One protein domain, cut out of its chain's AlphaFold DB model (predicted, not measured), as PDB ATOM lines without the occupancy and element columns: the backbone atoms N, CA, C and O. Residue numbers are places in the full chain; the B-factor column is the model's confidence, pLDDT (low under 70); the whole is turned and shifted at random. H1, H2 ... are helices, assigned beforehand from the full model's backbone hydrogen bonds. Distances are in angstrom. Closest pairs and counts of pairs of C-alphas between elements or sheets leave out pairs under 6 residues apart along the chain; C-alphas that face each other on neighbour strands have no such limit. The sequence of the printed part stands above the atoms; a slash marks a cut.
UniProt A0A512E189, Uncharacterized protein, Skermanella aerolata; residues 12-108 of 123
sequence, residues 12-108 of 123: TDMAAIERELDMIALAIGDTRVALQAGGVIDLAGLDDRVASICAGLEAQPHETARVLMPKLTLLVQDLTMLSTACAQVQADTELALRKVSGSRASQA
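Overview. This is residues 12 to 108 of the 123 residues of an uncharacterized protein of Skermanella aerolata (UniProt A0A512E189). One long helix, H4, packs along H1 with its residues 71 to 89, while its last part, residues 90 to 108, sticks out alone as a straight arm and makes much of the length. H1 and H2 form a helical hairpin, and the very short H3 lies between H2 and H4 along the chain. The printed part has 97 residues with four named helices, in the order H1, H2, H3, H4, and no named strand: the class is all helix. The whole is only just extended, close to loose, with a radius of gyration of the C-alphas of 19.0 A and spans of 68 by 19 by 17 A.

Along the chain. H4, residues 69 to 108, measures 58.8 A from its first C-alpha at (39.892, -59.016, 4.443) to its last at (18.709, -4.137, 5.887). H1, residues 12 to 36, measures 36.5 A and begins with C-alpha 12 at (55.282, -59.003, -4.726). H2 is residues 46 to 58, 18.5 A, and H3 is residues 62 to 66, 6.1 A.

Arrangement. H4 touches H1 with residues 71 to 89 alone; the closest C-alphas, those of Arg 32 and Leu 82, are 6.0 A apart. The two run the same way at a shallow tilt of 22 degrees. H1 touches H2 with residues 17 to 24 alone, and the closest C-alphas are those of Ile 17 and Ile 53, 6.2 A apart. This hairpin's helices run opposite ways at a shallow tilt of 28 degrees. H2 and H4 are apart. H3 is close to H2 but not clearly touching, with the C-alphas of Leu 57 and Ala 65 closest at 6.1 A; H3 and H4 meet only through their link. In H1, H2, H3 and H4 every O i to N i+4 pair is within hydrogen-bond range.

Size, cuts and confidence. The C-alphas farthest apart, those of Glu 63 and Ala 108, are 68.4 A apart. Without residues 90 to 108, which stand free, the body spans 43 by 19 by 15 A. The printed part has no cut and no long link. Mean pLDDT of the printed part is 83.9; residue 12 and residues 103 to 108 are under 70.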
ATOM      1  N   THR A  12      54.988 -60.404  -4.420       62.78
ATOM      2  CA  THR A  12      55.282 -59.003  -4.726       62.78
ATOM      3  C   THR A  12      54.026 -58.204  -5.084       62.78
ATOM      4  O   THR A  12      53.911 -57.062  -4.645       62.78
ATOM      5  N   ASP A  13      53.065 -58.805  -5.791       77.06
ATOM      6  CA  ASP A  13      51.788 -58.164  -6.135       77.06
ATOM      7  C   ASP A  13      50.918 -57.968  -4.890       77.06
ATOM      8  O   ASP A  13      50.317 -56.913  -4.700       77.06
ATOM      9  N   MET A  14      50.921 -58.944  -3.976       80.25
ATOM     10  CA  MET A  14      50.164 -58.835  -2.727       80.25
ATOM     11  C   MET A  14      50.745 -57.772  -1.789       80.25
ATOM     12  O   MET A  14      50.007 -56.962  -1.234       80.25
ATOM     13  N   ALA A  15      52.072 -57.719  -1.656       84.31
ATOM     14  CA  ALA A  15      52.744 -56.686  -0.868       84.31
ATOM     15  C   ALA A  15      52.542 -55.276  -1.456       84.31
ATOM     16  O   ALA A  15      52.508 -54.291  -0.716       84.31
ATOM     17  N   ALA A  16      52.402 -55.164  -2.782       86.00
ATOM     18  CA  ALA A  16      52.051 -53.908  -3.436       86.00
ATOM     19  C   ALA A  16      50.613 -53.485  -3.100       86.00
ATOM     20  O   ALA A  16      50.406 -52.335  -2.718       86.00
ATOM     21  N   ILE A  17      49.650 -54.414  -3.152       85.44
ATOM     22  CA  ILE A  17      48.255 -54.162  -2.752       85.44
ATOM     23  C   ILE A  17      48.175 -53.730  -1.281       85.44
ATOM     24  O   ILE A  17      47.497 -52.757  -0.961       85.44
ATOM     25  N   GLU A  18      48.891 -54.409  -0.381       88.25
ATOM     26  CA  GLU A  18      48.939 -54.037   1.038       88.25
ATOM     27  C   GLU A  18      49.485 -52.629   1.259       88.25
ATOM     28  O   GLU A  18      48.916 -51.862   2.036       88.25
ATOM     29  N   ARG A  19      50.573 -52.279   0.567       88.19
ATOM     30  CA  ARG A  19      51.168 -50.946   0.668       88.19
ATOM     31  C   ARG A  19      50.219 -49.870   0.147       88.19
ATOM     32  O   ARG A  19      50.118 -48.816   0.767       88.19
ATOM     33  N   GLU A  20      49.529 -50.130  -0.960       87.88
ATOM     34  CA  GLU A  20      48.555 -49.189  -1.517       87.88
ATOM     35  C   GLU A  20      47.372 -48.989  -0.556       87.88
ATOM     36  O   GLU A  20      46.983 -47.852  -0.292       87.88
ATOM     37  N   LEU A  21      46.862 -50.069   0.052       88.69
ATOM     38  CA  LEU A  21      45.830 -50.000   1.096       88.69
ATOM     39  C   LEU A  21      46.265 -49.124   2.278       88.69
ATOM     40  O   LEU A  21      45.489 -48.285   2.736       88.69
ATOM     41  N   ASP A  22      47.504 -49.284   2.748       89.50
ATOM     42  CA  ASP A  22      48.034 -48.494   3.863       89.50
ATOM     43  C   ASP A  22      48.208 -47.011   3.486       89.50
ATOM     44  O   ASP A  22      47.902 -46.129   4.291       89.50
ATOM     45  N   MET A  23      48.635 -46.711   2.252       89.62
ATOM     46  CA  MET A  23      48.721 -45.329   1.767       89.62
ATOM     47  C   MET A  23      47.347 -44.667   1.656       89.62
ATOM     48  O   MET A  23      47.200 -43.497   2.012       89.62
ATOM     49  N   ILE A  24      46.335 -45.402   1.190       88.81
ATOM     50  CA  ILE A  24      44.961 -44.897   1.124       88.81
ATOM     51  C   ILE A  24      44.417 -44.634   2.529       88.81
ATOM     52  O   ILE A  24      43.850 -43.567   2.766       88.81
ATOM     53  N   ALA A  25      44.608 -45.562   3.469       89.00
ATOM     54  CA  ALA A  25      44.158 -45.388   4.848       89.00
ATOM     55  C   ALA A  25      44.788 -44.143   5.496       89.00
ATOM     56  O   ALA A  25      44.087 -43.347   6.126       89.00
ATOM     57  N   LEU A  26      46.089 -43.920   5.274       89.31
ATOM     58  CA  LEU A  26      46.782 -42.723   5.750       89.31
ATOM     59  C   LEU A  26      46.200 -41.445   5.130       89.31
ATOM     60  O   LEU A  26      45.860 -40.515   5.858       89.31
ATOM     61  N   ALA A  27      46.009 -41.423   3.808       88.44
ATOM     62  CA  ALA A  27      45.432 -40.275   3.111       88.44
ATOM     63  C   ALA A  27      44.005 -39.954   3.592       88.44
ATOM     64  O   ALA A  27      43.655 -38.784   3.765       88.44
ATOM     65  N   ILE A  28      43.180 -40.973   3.863       88.81
ATOM     66  CA  ILE A  28      41.840 -40.795   4.446       88.81
ATOM     67  C   ILE A  28      41.938 -40.205   5.861       88.81
ATOM     68  O   ILE A  28      41.171 -39.300   6.206       88.81
ATOM     69  N   GLY A  29      42.880 -40.690   6.674       86.88
ATOM     70  CA  GLY A  29      43.156 -40.163   8.010       86.88
ATOM     71  C   GLY A  29      43.529 -38.680   7.985       86.88
ATOM     72  O   GLY A  29      42.879 -37.872   8.656       86.88
ATOM     73  N   ASP A  30      44.502 -38.312   7.153       87.19
ATOM     74  CA  ASP A  30      44.942 -36.925   6.965       87.19
ATOM     75  C   ASP A  30      43.794 -36.040   6.467       87.19
ATOM     76  O   ASP A  30      43.580 -34.937   6.979       87.19
ATOM     77  N   THR A  31      42.987 -36.563   5.535       87.12
ATOM     78  CA  THR A  31      41.798 -35.875   5.023       87.12
ATOM     79  C   THR A  31      40.837 -35.516   6.145       87.12
ATOM     80  O   THR A  31      40.395 -34.372   6.260       87.12
ATOM     81  N   ARG A  32      40.520 -36.484   7.006       86.25
ATOM     82  CA  ARG A  32      39.601 -36.268   8.126       86.25
ATOM     83  C   ARG A  32      40.123 -35.222   9.104       86.25
ATOM     84  O   ARG A  32      39.339 -34.382   9.542       86.25
ATOM     85  N   VAL A  33      41.412 -35.257   9.440       87.06
ATOM     86  CA  VAL A  33      42.022 -34.285  10.363       87.06
ATOM     87  C   VAL A  33      41.937 -32.873   9.790       87.06
ATOM     88  O   VAL A  33      41.518 -31.943  10.480       87.06
ATOM     89  N   ALA A  34      42.275 -32.699   8.517       86.31
ATOM     90  CA  ALA A  34      42.213 -31.388   7.886       86.31
ATOM     91  C   ALA A  34      40.773 -30.894   7.671       86.31
ATOM     92  O   ALA A  34      40.526 -29.710   7.884       86.31
ATOM     93  N   LEU A  35      39.808 -31.772   7.367       85.38
ATOM     94  CA  LEU A  35      38.382 -31.410   7.349       85.38
ATOM     95  C   LEU A  35      37.909 -30.902   8.718       85.38
ATOM     96  O   LEU A  35      37.215 -29.890   8.794       85.38
ATOM     97  N   GLN A  36      38.321 -31.553   9.809       82.19
ATOM     98  CA  GLN A  36      38.011 -31.104  11.173       82.19
ATOM     99  C   GLN A  36      38.658 -29.755  11.516       82.19
ATOM    100  O   GLN A  36      38.096 -28.986  12.294       82.19
ATOM    101  N   ALA A  37      39.808 -29.442  10.918       84.75
ATOM    102  CA  ALA A  37      40.463 -28.142  11.039       84.75
ATOM    103  C   ALA A  37      39.846 -27.050  10.135       84.75
ATOM    104  O   ALA A  37      40.316 -25.912  10.150       84.75
ATOM    105  N   GLY A  38      38.809 -27.370   9.350       80.69
ATOM    106  CA  GLY A  38      38.179 -26.452   8.394       80.69
ATOM    107  C   GLY A  38      38.948 -26.288   7.078       80.69
ATOM    108  O   GLY A  38      38.682 -25.353   6.323       80.69
ATOM    109  N   GLY A  39      39.913 -27.167   6.806       80.06
ATOM    110  CA  GLY A  39      40.640 -27.231   5.544       80.06
ATOM    111  C   GLY A  39      39.829 -27.895   4.429       80.06
ATOM    112  O   GLY A  39      38.895 -28.657   4.677       80.06
ATOM    113  N   VAL A  40      40.218 -27.619   3.185       73.94
ATOM    114  CA  VAL A  40      39.695 -28.291   1.988       73.94
ATOM    115  C   VAL A  40      40.747 -29.280   1.514       73.94
ATOM    116  O   VAL A  40      41.914 -28.907   1.387       73.94
ATOM    117  N   ILE A  41      40.343 -30.520   1.248       71.88
ATOM    118  CA  ILE A  41      41.226 -31.534   0.674       71.88
ATOM    119  C   ILE A  41      40.641 -32.084  -0.611       71.88
ATOM    120  O   ILE A  41      39.434 -32.293  -0.732       71.88
ATOM    121  N   ASP A  42      41.547 -32.302  -1.555       77.19
ATOM    122  CA  ASP A  42      41.275 -32.966  -2.810       77.19
ATOM    123  C   ASP A  42      41.328 -34.488  -2.624       77.19
ATOM    124  O   ASP A  42      42.350 -35.048  -2.224       77.19
ATOM    125  N   LEU A  43      40.201 -35.141  -2.899       79.06
ATOM    126  CA  LEU A  43      40.057 -36.597  -2.906       79.06
ATOM    127  C   LEU A  43      40.093 -37.172  -4.330       79.06
ATOM    128  O   LEU A  43      39.759 -38.342  -4.524       79.06
ATOM    129  N   ALA A  44      40.459 -36.368  -5.333       84.31
ATOM    130  CA  ALA A  44      40.539 -36.813  -6.716       84.31
ATOM    131  C   ALA A  44      41.475 -38.022  -6.870       84.31
ATOM    132  O   ALA A  44      42.603 -38.041  -6.369       84.31
ATOM    133  N   GLY A  45      40.996 -39.043  -7.581       81.31
ATOM    134  CA  GLY A  45      41.744 -40.266  -7.858       81.31
ATOM    135  C   GLY A  45      41.774 -41.271  -6.702       81.31
ATOM    136  O   GLY A  45      42.428 -42.307  -6.826       81.31
ATOM    137  N   LEU A  46      41.088 -41.012  -5.582       84.75
ATOM    138  CA  LEU A  46      40.876 -42.031  -4.548       84.75
ATOM    139  C   LEU A  46      40.056 -43.209  -5.098       84.75
ATOM    140  O   LEU A  46      40.354 -44.364  -4.803       84.75
ATOM    141  N   ASP A  47      39.051 -42.914  -5.918       84.50
ATOM    142  CA  ASP A  47      38.212 -43.892  -6.605       84.50
ATOM    143  C   ASP A  47      39.023 -44.771  -7.563       84.50
ATOM    144  O   ASP A  47      38.917 -45.995  -7.490       84.50
ATOM    145  N   ASP A  48      39.903 -44.173  -8.371       86.38
ATOM    146  CA  ASP A  48      40.789 -44.906  -9.282       86.38
ATOM    147  C   ASP A  48      41.731 -45.856  -8.527       86.38
ATOM    148  O   ASP A  48      41.927 -47.010  -8.920       86.38
ATOM    149  N   ARG A  49      42.301 -45.402  -7.402       85.06
ATOM    150  CA  ARG A  49      43.195 -46.230  -6.575       85.06
ATOM    151  C   ARG A  49      42.455 -47.394  -5.927       85.06
ATOM    152  O   ARG A  49      42.944 -48.523  -5.953       85.06
ATOM    153  N   VAL A  50      41.256 -47.150  -5.393       86.56
ATOM    154  CA  VAL A  50      40.400 -48.213  -4.844       86.56
ATOM    155  C   VAL A  50      39.996 -49.199  -5.944       86.56
ATOM    156  O   VAL A  50      40.087 -50.407  -5.733       86.56
ATOM    157  N   ALA A  51      39.626 -48.717  -7.134       86.00
ATOM    158  CA  ALA A  51      39.294 -49.566  -8.275       86.00
ATOM    159  C   ALA A  51      40.478 -50.450  -8.697       86.00
ATOM    160  O   ALA A  51      40.299 -51.645  -8.934       86.00
ATOM    161  N   SER A  52      41.696 -49.899  -8.713       86.44
ATOM    162  CA  SER A  52      42.917 -50.658  -9.005       86.44
ATOM    163  C   SER A  52      43.183 -51.760  -7.974       86.44
ATOM    164  O   SER A  52      43.597 -52.856  -8.351       86.44
ATOM    165  N   ILE A  53      42.941 -51.505  -6.684       86.81
ATOM    166  CA  ILE A  53      43.069 -52.527  -5.635       86.81
ATOM    167  C   ILE A  53      42.025 -53.626  -5.822       86.81
ATOM    168  O   ILE A  53      42.371 -54.806  -5.758       86.81
ATOM    169  N   CYS A  54      40.768 -53.262  -6.082       87.94
ATOM    170  CA  CYS A  54      39.699 -54.228  -6.332       87.94
ATOM    171  C   CYS A  54      40.029 -55.128  -7.531       87.94
ATOM    172  O   CYS A  54      39.971 -56.348  -7.404       87.94
ATOM    173  N   ALA A  55      40.473 -54.548  -8.649       85.81
ATOM    174  CA  ALA A  55      40.906 -55.308  -9.820       85.81
ATOM    175  C   ALA A  55      42.112 -56.215  -9.510       85.81
ATOM    176  O   ALA A  55      42.163 -57.368  -9.941       85.81
ATOM    177  N   GLY A  56      43.072 -55.717  -8.721       85.06
ATOM    178  CA  GLY A  56      44.227 -56.491  -8.268       85.06
ATOM    179  C   GLY A  56      43.835 -57.696  -7.412       85.06
ATOM    180  O   GLY A  56      44.409 -58.768  -7.589       85.06
ATOM    181  N   LEU A  57      42.842 -57.539  -6.533       84.81
ATOM    182  CA  LEU A  57      42.299 -58.591  -5.670       84.81
ATOM    183  C   LEU A  57      41.477 -59.630  -6.437       84.81
ATOM    184  O   LEU A  57      41.589 -60.816  -6.138       84.81
ATOM    185  N   GLU A  58      40.682 -59.211  -7.423       85.81
ATOM    186  CA  GLU A  58      39.905 -60.118  -8.283       85.81
ATOM    187  C   GLU A  58      40.801 -61.071  -9.086       85.81
ATOM    188  O   GLU A  58      40.410 -62.201  -9.376       85.81
ATOM    189  N   ALA A  59      42.029 -60.646  -9.400       84.12
ATOM    190  CA  ALA A  59      43.027 -61.477 -10.065       84.12
ATOM    191  C   ALA A  59      43.721 -62.493  -9.129       84.12
ATOM    192  O   ALA A  59      44.474 -63.344  -9.607       84.12
ATOM    193  N   GLN A  60      43.497 -62.426  -7.808       80.56
ATOM    194  CA  GLN A  60      44.132 -63.311  -6.826       80.56
ATOM    195  C   GLN A  60      43.292 -64.562  -6.523       80.56
ATOM    196  O   GLN A  60      42.060 -64.513  -6.514       80.56
ATOM    197  N   PRO A  61      43.927 -65.689  -6.152       84.75
ATOM    198  CA  PRO A  61      43.235 -66.798  -5.514       84.75
ATOM    199  C   PRO A  61      42.491 -66.337  -4.255       84.75
ATOM    200  O   PRO A  61      43.034 -65.609  -3.420       84.75
ATOM    201  N   HIS A  62      41.268 -66.838  -4.072       81.12
ATOM    202  CA  HIS A  62      40.406 -66.496  -2.933       81.12
ATOM    203  C   HIS A  62      41.087 -66.660  -1.568       81.12
ATOM    204  O   HIS A  62      40.822 -65.893  -0.646       81.12
ATOM    205  N   GLU A  63      41.941 -67.670  -1.415       81.94
ATOM    206  CA  GLU A  63      42.637 -67.943  -0.158       81.94
ATOM    207  C   GLU A  63      43.666 -66.858   0.177       81.94
ATOM    208  O   GLU A  63      43.763 -66.433   1.324       81.94
ATOM    209  N   THR A  64      44.360 -66.337  -0.834       78.25
ATOM    210  CA  THR A  64      45.340 -65.262  -0.672       78.25
ATOM    211  C   THR A  64      44.635 -63.917  -0.468       78.25
ATOM    212  O   THR A  64      45.006 -63.166   0.429       78.25
ATOM    213  N   ALA A  65      43.546 -63.648  -1.196       79.31
ATOM    214  CA  ALA A  65      42.726 -62.446  -0.998       79.31
ATOM    215  C   ALA A  65      42.081 -62.383   0.402       79.31
ATOM    216  O   ALA A  65      41.941 -61.305   0.981       79.31
ATOM    217  N   ARG A  66      41.733 -63.536   0.998       85.56
ATOM    218  CA  ARG A  66      41.171 -63.608   2.361       85.56
ATOM    219  C   ARG A  66      42.091 -63.029   3.430       85.56
ATOM    220  O   ARG A  66      41.586 -62.510   4.423       85.56
ATOM    221  N   VAL A  67      43.405 -63.081   3.226       87.50
ATOM    222  CA  VAL A  67      44.387 -62.511   4.162       87.50
ATOM    223  C   VAL A  67      44.219 -60.991   4.283       87.50
ATOM    224  O   VAL A  67      44.434 -60.434   5.356       87.50
ATOM    225  N   LEU A  68      43.741 -60.327   3.225       85.56
ATOM    226  CA  LEU A  68      43.541 -58.876   3.177       85.56
ATOM    227  C   LEU A  68      42.169 -58.415   3.686       85.56
ATOM    228  O   LEU A  68      41.963 -57.219   3.889       85.56
ATOM    229  N   MET A  69      41.243 -59.338   3.962       86.75
ATOM    230  CA  MET A  69      39.892 -59.016   4.443       86.75
ATOM    231  C   MET A  69      39.856 -58.105   5.681       86.75
ATOM    232  O   MET A  69      39.022 -57.195   5.705       86.75
ATOM    233  N   PRO A  70      40.729 -58.272   6.696       90.44
ATOM    234  CA  PRO A  70      40.766 -57.352   7.830       90.44
ATOM    235  C   PRO A  70      41.116 -55.918   7.410       90.44
ATOM    236  O   PRO A  70      40.434 -54.982   7.821       90.44
ATOM    237  N   LYS A  71      42.121 -55.740   6.537       87.94
ATOM    238  CA  LYS A  71      42.532 -54.421   6.019       87.94
ATOM    239  C   LYS A  71      41.439 -53.784   5.160       87.94
ATOM    240  O   LYS A  71      41.158 -52.602   5.315       87.94
ATOM    241  N   LEU A  72      40.767 -54.568   4.317       87.94
ATOM    242  CA  LEU A  72      39.635 -54.089   3.517       87.94
ATOM    243  C   LEU A  72      38.456 -53.651   4.392       87.94
ATOM    244  O   LEU A  72      37.831 -52.629   4.127       87.94
ATOM    245  N   THR A  73      38.179 -54.390   5.468       91.06
ATOM    246  CA  THR A  73      37.127 -54.025   6.427       91.06
ATOM    247  C   THR A  73      37.448 -52.701   7.121       91.06
ATOM    248  O   THR A  73      36.568 -51.851   7.248       91.06
ATOM    249  N   LEU A  74      38.706 -52.503   7.527       91.44
ATOM    250  CA  LEU A  74      39.171 -51.238   8.104       91.44
ATOM    251  C   LEU A  74      39.060 -50.084   7.103       91.44
ATOM    252  O   LEU A  74      38.500 -49.047   7.444       91.44
ATOM    253  N   LEU A  75      39.475 -50.289   5.851       89.25
ATOM    254  CA  LEU A  75      39.350 -49.276   4.805       89.25
ATOM    255  C   LEU A  75      37.891 -48.835   4.596       89.25
ATOM    256  O   LEU A  75      37.609 -47.643   4.490       89.25
ATOM    257  N   VAL A  76      36.943 -49.777   4.575       91.69
ATOM    258  CA  VAL A  76      35.509 -49.458   4.464       91.69
ATOM    259  C   VAL A  76      35.025 -48.637   5.663       91.69
ATOM    260  O   VAL A  76      34.246 -47.693   5.492       91.69
ATOM    261  N   GLN A  77      35.490 -48.952   6.874       92.06
ATOM    262  CA  GLN A  77      35.177 -48.156   8.064       92.06
ATOM    263  C   GLN A  77      35.751 -46.739   7.956       92.06
ATOM    264  O   GLN A  77      35.039 -45.776   8.240       92.06
ATOM    265  N   ASP A  78      36.990 -46.594   7.485       89.94
ATOM    266  CA  ASP A  78      37.637 -45.296   7.285       89.94
ATOM    267  C   ASP A  78      36.906 -44.435   6.251       89.94
ATOM    268  O   ASP A  78      36.623 -43.263   6.514       89.94
ATOM    269  N   LEU A  79      36.502 -45.027   5.124       90.12
ATOM    270  CA  LEU A  79      35.678 -44.365   4.110       90.12
ATOM    271  C   LEU A  79      34.305 -43.952   4.661       90.12
ATOM    272  O   LEU A  79      33.829 -42.851   4.383       90.12
ATOM    273  N   THR A  80      33.683 -44.791   5.492       92.38
ATOM    274  CA  THR A  80      32.399 -44.473   6.139       92.38
ATOM    275  C   THR A  80      32.541 -43.296   7.109       92.38
ATOM    276  O   THR A  80      31.710 -42.379   7.123       92.38
ATOM    277  N   MET A  81      33.616 -43.279   7.902       89.62
ATOM    278  CA  MET A  81      33.923 -42.170   8.806       89.62
ATOM    279  C   MET A  81      34.200 -40.876   8.039       89.62
ATOM    280  O   MET A  81      33.710 -39.818   8.437       89.62
ATOM    281  N   LEU A  82      34.937 -40.948   6.929       89.19
ATOM    282  CA  LEU A  82      35.177 -39.803   6.055       89.19
ATOM    283  C   LEU A  82      33.871 -39.269   5.456       89.19
ATOM    284  O   LEU A  82      33.607 -38.072   5.549       89.19
ATOM    285  N   SER A  83      33.012 -40.143   4.924       89.56
ATOM    286  CA  SER A  83      31.696 -39.755   4.398       89.56
ATOM    287  C   SER A  83      30.850 -39.036   5.450       89.56
ATOM    288  O   SER A  83      30.191 -38.043   5.147       89.56
ATOM    289  N   THR A  84      30.878 -39.519   6.694       91.12
ATOM    290  CA  THR A  84      30.155 -38.895   7.811       91.12
ATOM    291  C   THR A  84      30.721 -37.510   8.133       91.12
ATOM    292  O   THR A  84      29.960 -36.561   8.322       91.12
ATOM    293  N   ALA A  85      32.050 -37.364   8.147       88.50
ATOM    294  CA  ALA A  85      32.705 -36.077   8.375       88.50
ATOM    295  C   ALA A  85      32.362 -35.055   7.277       88.50
ATOM    296  O   ALA A  85      32.030 -33.912   7.588       88.50
ATOM    297  N   CYS A  86      32.366 -35.469   6.007       88.00
ATOM    298  CA  CYS A  86      31.968 -34.614   4.888       88.00
ATOM    299  C   CYS A  86      30.513 -34.139   5.015       88.00
ATOM    300  O   CYS A  86      30.239 -32.953   4.835       88.00
ATOM    301  N   ALA A  87      29.588 -35.037   5.374       89.56
ATOM    302  CA  ALA A  87      28.183 -34.687   5.582       89.56
ATOM    303  C   ALA A  87      28.006 -33.664   6.718       89.56
ATOM    304  O   ALA A  87      27.223 -32.721   6.590       89.56
ATOM    305  N   GLN A  88      28.769 -33.811   7.805       89.00
ATOM    306  CA  GLN A  88      28.752 -32.863   8.917       89.00
ATOM    307  C   GLN A  88      29.257 -31.478   8.489       89.00
ATOM    308  O   GLN A  88      28.570 -30.482   8.710       89.00
ATOM    309  N   VAL A  89      30.408 -31.412   7.810       87.44
ATOM    310  CA  VAL A  89      30.966 -30.149   7.295       87.44
ATOM    311  C   VAL A  89      29.984 -29.464   6.342       87.44
ATOM    312  O   VAL A  89      29.811 -28.244   6.398       87.44
ATOM    313  N   GLN A  90      29.296 -30.229   5.493       87.94
ATOM    314  CA  GLN A  90      28.276 -29.695   4.594       87.94
ATOM    315  C   GLN A  90      27.094 -29.087   5.365       87.94
ATOM    316  O   GLN A  90      26.693 -27.958   5.067       87.94
ATOM    317  N   ALA A  91      26.570 -29.792   6.372       88.44
ATOM    318  CA  ALA A  91      25.473 -29.305   7.206       88.44
ATOM    319  C   ALA A  91      25.857 -28.031   7.982       88.44
ATOM    320  O   ALA A  91      25.088 -27.067   8.025       88.44
ATOM    321  N   ASP A  92      27.071 -27.991   8.538       87.44
ATOM    322  CA  ASP A  92      27.591 -26.826   9.259       87.44
ATOM    323  C   ASP A  92      27.777 -25.624   8.330       87.44
ATOM    324  O   ASP A  92      27.410 -24.495   8.676       87.44
ATOM    325  N   THR A  93      28.276 -25.867   7.116       86.69
ATOM    326  CA  THR A  93      28.428 -24.837   6.083       86.69
ATOM    327  C   THR A  93      27.071 -24.269   5.671       86.69
ATOM    328  O   THR A  93      26.903 -23.049   5.607       86.69
ATOM    329  N   GLU A  94      26.068 -25.120   5.447       89.38
ATOM    330  CA  GLU A  94      24.716 -24.678   5.101       89.38
ATOM    331  C   GLU A  94      24.090 -23.837   6.224       89.38
ATOM    332  O   GLU A  94      23.513 -22.772   5.978       89.38
ATOM    333  N   LEU A  95      24.243 -24.271   7.476       87.62
ATOM    334  CA  LEU A  95      23.754 -23.549   8.646       87.62
ATOM    335  C   LEU A  95      24.444 -22.182   8.787       87.62
ATOM    336  O   LEU A  95      23.775 -21.173   9.034       87.62
ATOM    337  N   ALA A  96      25.762 -22.123   8.588       86.44
ATOM    338  CA  ALA A  96      26.522 -20.876   8.599       86.44
ATOM    339  C   ALA A  96      26.043 -19.908   7.506       86.44
ATOM    340  O   ALA A  96      25.792 -18.733   7.790       86.44
ATOM    341  N   LEU A  97      25.824 -20.397   6.281       86.19
ATOM    342  CA  LEU A  97      25.299 -19.590   5.176       86.19
ATOM    343  C   LEU A  97      23.901 -19.031   5.482       86.19
ATOM    344  O   LEU A  97      23.656 -17.843   5.253       86.19
ATOM    345  N   ARG A  98      23.004 -19.840   6.068       83.88
ATOM    346  CA  ARG A  98      21.666 -19.395   6.506       83.88
ATOM    347  C   ARG A  98      21.731 -18.308   7.587       83.88
ATOM    348  O   ARG A  98      20.942 -17.364   7.564       83.88
ATOM    349  N   LYS A  99      22.679 -18.397   8.526       81.75
ATOM    350  CA  LYS A  99      22.895 -17.348   9.542       81.75
ATOM    351  C   LYS A  99      23.373 -16.040   8.913       81.75
ATOM    352  O   LYS A  99      22.875 -14.973   9.269       81.75
ATOM    353  N   VAL A 100      24.311 -16.107   7.969       79.38
ATOM    354  CA  VAL A 100      24.836 -14.915   7.283       79.38
ATOM    355  C   VAL A 100      23.745 -14.226   6.459       79.38
ATOM    356  O   VAL A 100      23.629 -12.999   6.511       79.38
ATOM    357  N   SER A 101      22.913 -14.983   5.741       72.31
ATOM    358  CA  SER A 101      21.797 -14.412   4.976       72.31
ATOM    359  C   SER A 101      20.724 -13.791   5.883       72.31
ATOM    360  O   SER A 101      20.282 -12.671   5.619       72.31
ATOM    361  N   GLY A 102      20.379 -14.442   7.000       70.19
ATOM    362  CA  GLY A 102      19.456 -13.904   8.008       70.19
ATOM    363  C   GLY A 102      19.954 -12.619   8.689       70.19
ATOM    364  O   GLY A 102      19.184 -11.669   8.861       70.19
ATOM    365  N   SER A 103      21.250 -12.541   9.013       69.06
ATOM    366  CA  SER A 103      21.878 -11.324   9.564       69.06
ATOM    367  C   SER A 103      21.895 -10.164   8.569       69.06
ATOM    368  O   SER A 103      21.668  -9.016   8.951       69.06
ATOM    369  N   ARG A 104      22.124 -10.432   7.276       61.72
ATOM    370  CA  ARG A 104      22.076  -9.384   6.240       61.72
ATOM    371  C   ARG A 104      20.667  -8.816   6.066       61.72
ATOM    372  O   ARG A 104      20.520  -7.603   5.947       61.72
ATOM    373  N   ALA A 105      19.639  -9.664   6.102       60.12
ATOM    374  CA  ALA A 105      18.251  -9.214   6.021       60.12
ATOM    375  C   ALA A 105      17.858  -8.353   7.234       60.12
ATOM    376  O   ALA A 105      17.299  -7.271   7.077       60.12
ATOM    377  N   SER A 106      18.211  -8.774   8.449       59.91
ATOM    378  CA  SER A 106      17.894  -8.008   9.662       59.91
ATOM    379  C   SER A 106      18.658  -6.676   9.757       59.91
ATOM    380  O   SER A 106      18.086  -5.697  10.229       59.91
ATOM    381  N   GLN A 107      19.879  -6.569   9.219       61.12
ATOM    382  CA  GLN A 107      20.565  -5.273   9.074       61.12
ATOM    383  C   GLN A 107      19.933  -4.356   8.013       61.12
ATOM    384  O   GLN A 107      19.944  -3.137   8.183       61.12
ATOM    385  N   ALA A 108      19.369  -4.915   6.938       61.06
ATOM    386  CA  ALA A 108      18.709  -4.137   5.887       61.06
ATOM    387  C   ALA A 108      17.340  -3.580   6.325       61.06
ATOM    388  O   ALA A 108      16.999  -2.458   5.958       61.06
TER     389      ALA A 108